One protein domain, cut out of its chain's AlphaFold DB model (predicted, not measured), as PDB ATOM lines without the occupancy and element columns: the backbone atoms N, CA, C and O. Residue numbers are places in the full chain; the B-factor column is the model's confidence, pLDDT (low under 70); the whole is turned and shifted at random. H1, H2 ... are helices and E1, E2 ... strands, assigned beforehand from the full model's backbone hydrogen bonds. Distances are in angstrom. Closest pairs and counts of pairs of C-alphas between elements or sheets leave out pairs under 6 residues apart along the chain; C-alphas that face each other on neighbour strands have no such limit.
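Overview. This is residues 18 to 65 of the 65 residues of an uncharacterized protein of Salmonella enterica subsp. enterica serovar Newport str. S09097 (UniProt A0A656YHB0). A long two-stranded hairpin, E2 and E3, makes the length of the domain; at the end away from its turn, short E1 pairs with the first part of E2, and the small helix H1 packs over that same part. The loop of residues 45 to 56 leads from E3 to H1. The 48 printed residues hold three named strands and then one named helix, in the antiparallel order E1, E2, E3, class mixed. The whole is only just loose, close to compact, with a radius of gyration of the C-alphas of 11.8 A, and only just elongated, spanning 37 by 24 by 17 A.

Along the chain. E1, residues 18 to 20, begins with C-alpha 18 at (128.041, 75.014, 129.606) and is 7.0 A long. E2, residues 27 to 36, measures 25.9 A and bends by 55 degrees at residue 33. E3, residues 39 to 44, measures 15.9 A. H1, residues 57 to 63, measures 10.0 A and ends with C-alpha 63 at (122.819, 74.015, 121.152).

Arrangement. The strands form a meander, each the antiparallel neighbour of the one before. The pairing is staggered: E2 pairs with E1 over residues 28 to 30, where N 19 and O 29 are 2.9 A apart, and with E3 over 31 to 36, where N 34 and O 41 are 2.7 A apart, both within hydrogen-bond range. H1 is on the sheet, over E2, at a height of 9.5 A; their closest C-alphas, of Arg 27 and Arg 57, are 6.1 A apart. Residues 27 to 28 of E2 also pair, antiparallel, with residues 55 to 56. In H1 every O i to N i+4 pair is within hydrogen-bond range.

Size, cuts and confidence. The farthest C-alphas, of Asp 38 and Ala 58, are 36.8 A apart. The printed part has no cut; the link from E3 to H1 is long. Mean pLDDT of the printed part is 90.4, with residue 65 under 70.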
ATOM      1  N   TRP A  18     126.775  75.490 130.158       92.69
ATOM      2  CA  TRP A  18     128.041  75.014 129.606       92.69
ATOM      3  C   TRP A  18     129.114  76.083 129.779       92.69
ATOM      4  O   TRP A  18     128.848  77.274 129.607       92.69
ATOM      5  N   GLN A  19     130.338  75.670 130.097       94.06
ATOM      6  CA  GLN A  19     131.475  76.574 130.259       94.06
ATOM      7  C   GLN A  19     132.715  76.013 129.560       94.06
ATOM      8  O   GLN A  19     132.961  74.810 129.582       94.06
ATOM      9  N   GLU A  20     133.529  76.889 128.965       94.12
ATOM     10  CA  GLU A  20     134.805  76.490 128.370       94.12
ATOM     11  C   GLU A  20     135.765  75.935 129.437       94.12
ATOM     12  O   GLU A  20     136.006  76.555 130.483       94.12
ATOM     13  N   ASN A  21     136.336  74.765 129.153       92.19
ATOM     14  CA  ASN A  21     137.363  74.156 129.979       92.19
ATOM     15  C   ASN A  21     138.704  74.858 129.744       92.19
ATOM     16  O   ASN A  21     139.318  74.743 128.685       92.19
ATOM     17  N   LYS A  22     139.213  75.534 130.775       88.69
ATOM     18  CA  LYS A  22     140.506  76.235 130.709       88.69
ATOM     19  C   LYS A  22     141.691  75.299 130.456       88.69
ATOM     20  O   LYS A  22     142.696  75.749 129.917       88.69
ATOM     21  N   ALA A  23     141.587  74.027 130.847       89.12
ATOM     22  CA  ALA A  23     142.626  73.028 130.609       89.12
ATOM     23  C   ALA A  23     142.606  72.478 129.172       89.12
ATOM     24  O   ALA A  23     143.592  71.906 128.718       89.12
ATOM     25  N   SER A  24     141.500  72.645 128.446       86.75
ATOM     26  CA  SER A  24     141.332  72.178 127.065       86.75
ATOM     27  C   SER A  24     140.567  73.226 126.252       86.75
ATOM     28  O   SER A  24     139.356  73.100 126.066       86.75
ATOM     29  N   PRO A  25     141.258  74.282 125.782       90.50
ATOM     30  CA  PRO A  25     140.628  75.365 125.035       90.50
ATOM     31  C   PRO A  25     139.827  74.846 123.834       90.50
ATOM     32  O   PRO A  25     140.300  73.985 123.092       90.50
ATOM     33  N   GLY A  26     138.617  75.372 123.629       91.94
ATOM     34  CA  GLY A  26     137.700  74.902 122.585       91.94
ATOM     35  C   GLY A  26     136.822  73.702 122.964       91.94
ATOM     36  O   GLY A  26     135.950  73.342 122.170       91.94
ATOM     37  N   ARG A  27     137.001  73.119 124.159       94.88
ATOM     38  CA  ARG A  27     136.076  72.144 124.760       94.88
ATOM     39  C   ARG A  27     135.183  72.846 125.782       94.88
ATOM     40  O   ARG A  27     135.674  73.567 126.649       94.88
ATOM     41  N   PHE A  28     133.880  72.623 125.686       95.44
ATOM     42  CA  PHE A  28     132.872  73.151 126.601       95.44
ATOM     43  C   PHE A  28     132.312  72.006 127.422       95.44
ATOM     44  O   PHE A  28     131.939  70.981 126.870       95.44
ATOM     45  N   CYS A  29     132.263  72.167 128.733       95.69
ATOM     46  CA  CYS A  29     131.848  71.116 129.646       95.69
ATOM     47  C   CYS A  29     130.628  71.578 130.454       95.69
ATOM     48  O   CYS A  29     130.478  72.788 130.685       95.69
ATOM     49  N   PRO A  30     129.754  70.658 130.886       94.06
ATOM     50  CA  PRO A  30     128.555  71.019 131.616       94.06
ATOM     51  C   PRO A  30     128.905  71.456 133.043       94.06
ATOM     52  O   PRO A  30     129.724  70.847 133.738       94.06
ATOM     53  N   LEU A  31     128.256  72.528 133.482       92.56
ATOM     54  CA  LEU A  31     128.183  72.946 134.872       92.56
ATOM     55  C   LEU A  31     126.976  72.269 135.503       92.56
ATOM     56  O   LEU A  31     125.830  72.584 135.180       92.56
ATOM     57  N   VAL A  32     127.243  71.362 136.436       89.38
ATOM     58  CA  VAL A  32     126.194  70.653 137.167       89.38
ATOM     59  C   VAL A  32     126.112  71.163 138.604       89.38
ATOM     60  O   VAL A  32     127.139  71.516 139.200       89.38
ATOM     61  N   PRO A  33     124.908  71.211 139.193       88.06
ATOM     62  CA  PRO A  33     124.769  71.426 140.623       88.06
ATOM     63  C   PRO A  33     125.383  70.248 141.394       88.06
ATOM     64  O   PRO A  33     125.105  69.084 141.115       88.06
ATOM     65  N   PHE A  34     126.210  70.559 142.385       86.75
ATOM     66  CA  PHE A  34     126.885  69.615 143.265       86.75
ATOM     67  C   PHE A  34     126.632  69.999 144.724       86.75
ATOM     68  O   PHE A  34     126.836  71.149 145.127       86.75
ATOM     69  N   VAL A  35     126.171  69.028 145.513       87.00
ATOM     70  CA  VAL A  35     125.869  69.204 146.937       87.00
ATOM     71  C   VAL A  35     127.050  68.701 147.756       87.00
ATOM     72  O   VAL A  35     127.373  67.515 147.723       87.00
ATOM     73  N   GLU A  36     127.682  69.598 148.507       85.00
ATOM     74  CA  GLU A  36     128.737  69.266 149.463       85.00
ATOM     75  C   GLU A  36     128.277  69.664 150.873       85.00
ATOM     76  O   GLU A  36     128.248  70.843 151.235       85.00
ATOM     77  N   GLY A  37     127.852  68.669 151.657       88.00
ATOM     78  CA  GLY A  37     127.187  68.902 152.943       88.00
ATOM     79  C   GLY A  37     125.872  69.664 152.754       88.00
ATOM     80  O   GLY A  37     125.020  69.245 151.976       88.00
ATOM     81  N   ASP A  38     125.728  70.800 153.435       89.62
ATOM     82  CA  ASP A  38     124.562  71.688 153.323       89.62
ATOM     83  C   ASP A  38     124.698  72.747 152.209       89.62
ATOM     84  O   ASP A  38     123.855  73.638 152.083       89.62
ATOM     85  N   LYS A  39     125.774  72.706 151.408       88.06
ATOM     86  CA  LYS A  39     126.063  73.725 150.393       88.06
ATOM     87  C   LYS A  39     125.814  73.200 148.982       88.06
ATOM     88  O   LYS A  39     126.419  72.221 148.554       88.06
ATOM     89  N   LEU A  40     124.991  73.927 148.228       85.50
ATOM     90  CA  LEU A  40     124.868  73.767 146.782       85.50
ATOM     91  C   LEU A  40     125.929  74.630 146.086       85.50
ATOM     92  O   LEU A  40     126.037  75.831 146.337       85.50
ATOM     93  N   SER A  41     126.721  74.019 145.216       87.56
ATOM     94  CA  SER A  41     127.742  74.687 144.407       87.56
ATOM     95  C   SER A  41     127.683  74.181 142.972       87.56
ATOM     96  O   SER A  41     127.203  73.080 142.736       87.56
ATOM     97  N   SER A  42     128.134  74.965 141.999       89.19
ATOM     98  CA  SER A  42     128.294  74.471 140.631       89.19
ATOM     99  C   SER A  42     129.681  73.858 140.458       89.19
ATOM    100  O   SER A  42     130.685  74.431 140.891       89.19
ATOM    101  N   ARG A  43     129.746  72.694 139.813       90.88
ATOM    102  CA  ARG A  43     130.999  72.027 139.450       90.88
ATOM    103  C   ARG A  43     131.028  71.785 137.948       90.88
ATOM    104  O   ARG A  43     130.037  71.356 137.366       90.88
ATOM    105  N   LEU A  44     132.177  72.059 137.338       93.06
ATOM    106  CA  LEU A  44     132.436  71.702 135.949       93.06
ATOM    107  C   LEU A  44     132.773  70.209 135.886       93.06
ATOM    108  O   LEU A  44     133.688  69.777 136.587       93.06
ATOM    109  N   VAL A  45     132.039  69.442 135.082       93.38
ATOM    110  CA  VAL A  45     132.298  68.007 134.873       93.38
ATOM    111  C   VAL A  45     133.121  67.849 133.608       93.38
ATOM    112  O   VAL A  45     132.646  68.172 132.528       93.38
ATOM    113  N   THR A  46     134.361  67.398 133.744       95.00
ATOM    114  CA  THR A  46     135.308  67.276 132.631       95.00
ATOM    115  C   THR A  46     135.378  65.849 132.088       95.00
ATOM    116  O   THR A  46     134.850  64.925 132.703       95.00
ATOM    117  N   ASP A  47     136.075  65.660 130.962       93.50
ATOM    118  CA  ASP A  47     136.312  64.330 130.379       93.50
ATOM    119  C   ASP A  47     137.123  63.394 131.308       93.50
ATOM    120  O   ASP A  47     137.049  62.175 131.167       93.50
ATOM    121  N   ASP A  48     137.870  63.948 132.275       92.62
ATOM    122  CA  ASP A  48     138.540  63.185 133.339       92.62
ATOM    123  C   ASP A  48     137.555  62.662 134.401       92.62
ATOM    124  O   ASP A  48     137.801  61.624 135.018       92.62
ATOM    125  N   ASP A  49     136.447  63.375 134.638       91.75
ATOM    126  CA  ASP A  49     135.402  62.952 135.575       91.75
ATOM    127  C   ASP A  49     134.478  61.909 134.922       91.75
ATOM    128  O   ASP A  49     134.160  60.881 135.525       91.75
ATOM    129  N   VAL A  50     134.029  62.189 133.692       91.56
ATOM    130  CA  VAL A  50     133.141  61.333 132.896       91.56
ATOM    131  C   VAL A  50     133.575  61.408 131.428       91.56
ATOM    132  O   VAL A  50     133.594  62.508 130.879       91.56
ATOM    133  N   PRO A  51     133.880  60.278 130.766       93.50
ATOM    134  CA  PRO A  51     134.231  60.278 129.349       93.50
ATOM    135  C   PRO A  51     133.149  60.933 128.485       93.50
ATOM    136  O   PRO A  51     131.960  60.709 128.712       93.50
ATOM    137  N   ASP A  52     133.579  61.719 127.495       91.00
ATOM    138  CA  ASP A  52     132.705  62.427 126.551       91.00
ATOM    139  C   ASP A  52     131.728  63.416 127.219       91.00
ATOM    140  O   ASP A  52     130.685  63.757 126.660       91.00
ATOM    141  N   ALA A  53     132.061  63.913 128.416       92.81
ATOM    142  CA  ALA A  53     131.272  64.940 129.091       92.81
ATOM    143  C   ALA A  53     131.344  66.291 128.375       92.81
ATOM    144  O   ALA A  53     130.387  67.065 128.417       92.81
ATOM    145  N   CYS A  54     132.480  66.604 127.750       95.38
ATOM    146  CA  CYS A  54     132.671  67.883 127.087       95.38
ATOM    147  C   CYS A  54     132.330  67.803 125.594       95.38
ATOM    148  O   CYS A  54     132.596  66.814 124.911       95.38
ATOM    149  N   ILE A  55     131.810  68.901 125.058       94.94
ATOM    150  CA  ILE A  55     131.478  69.080 123.645       94.94
ATOM    151  C   ILE A  55     132.462  70.041 122.982       94.94
ATOM    152  O   ILE A  55     133.174  70.809 123.640       94.94
ATOM    153  N   SER A  56     132.549  69.994 121.658       95.50
ATOM    154  CA  SER A  56     133.313  70.977 120.893       95.50
ATOM    155  C   SER A  56     132.618  72.341 120.874       95.50
ATOM    156  O   SER A  56     131.416  72.463 121.099       95.50
ATOM    157  N   ARG A  57     133.369  73.396 120.535       94.00
ATOM    158  CA  ARG A  57     132.788  74.726 120.295       94.00
ATOM    159  C   ARG A  57     131.680  74.714 119.236       94.00
ATOM    160  O   ARG A  57     130.717  75.445 119.385       94.00
ATOM    161  N   ALA A  58     131.822  73.915 118.177       94.56
ATOM    162  CA  ALA A  58     130.820  73.849 117.114       94.56
ATOM    163  C   ALA A  58     129.484  73.306 117.641       94.56
ATOM    164  O   ALA A  58     128.444  73.892 117.373       94.56
ATOM    165  N   GLU A  59     129.536  72.241 118.444       94.06
ATOM    166  CA  GLU A  59     128.360  71.677 119.113       94.06
ATOM    167  C   GLU A  59     127.771  72.650 120.140       94.06
ATOM    168  O   GLU A  59     126.559  72.800 120.209       94.06
ATOM    169  N   TYR A  60     128.613  73.361 120.901       92.44
ATOM    170  CA  TYR A  60     128.148  74.377 121.850       92.44
ATOM    171  C   TYR A  60     127.377  75.519 121.166       92.44
ATOM    172  O   TYR A  60     126.339  75.949 121.661       92.44
ATOM    173  N   GLU A  61     127.869  76.016 120.031       91.88
ATOM    174  CA  GLU A  61     127.185  77.074 119.282       91.88
ATOM    175  C   GLU A  61     125.895  76.576 118.606       91.88
ATOM    176  O   GLU A  61     124.993  77.380 118.399       91.88
ATOM    177  N   ASP A  62     125.785  75.279 118.290       91.50
ATOM    178  CA  ASP A  62     124.563  74.653 117.758       91.50
ATOM    179  C   ASP A  62     123.458  74.574 118.825       91.50
ATOM    180  O   ASP A  62     122.333  74.995 118.577       91.50
ATOM    181  N   ILE A  63     123.794  74.147 120.049       84.81
ATOM    182  CA  ILE A  63     122.819  74.015 121.152       84.81
ATOM    183  C   ILE A  63     122.407  75.346 121.794       84.81
ATOM    184  O   ILE A  63     121.475  75.378 122.594       84.81
ATOM    185  N   LYS A  64     123.134  76.433 121.515       75.62
ATOM    186  CA  LYS A  64     122.827  77.774 122.032       75.62
ATOM    187  C   LYS A  64     121.849  78.547 121.127       75.62
ATOM    188  O   LYS A  64     121.374  79.604 121.546       75.62
ATOM    189  N   GLN A  65     121.614  78.087 119.893       57.31
ATOM    190  CA  GLN A  65     120.659  78.703 118.959       57.31
ATOM    191  C   GLN A  65     119.210  78.384 119.322       57.31
ATOM    192  O   GLN A  65     118.372  79.287 119.096       57.31
TER     193      GLN A  65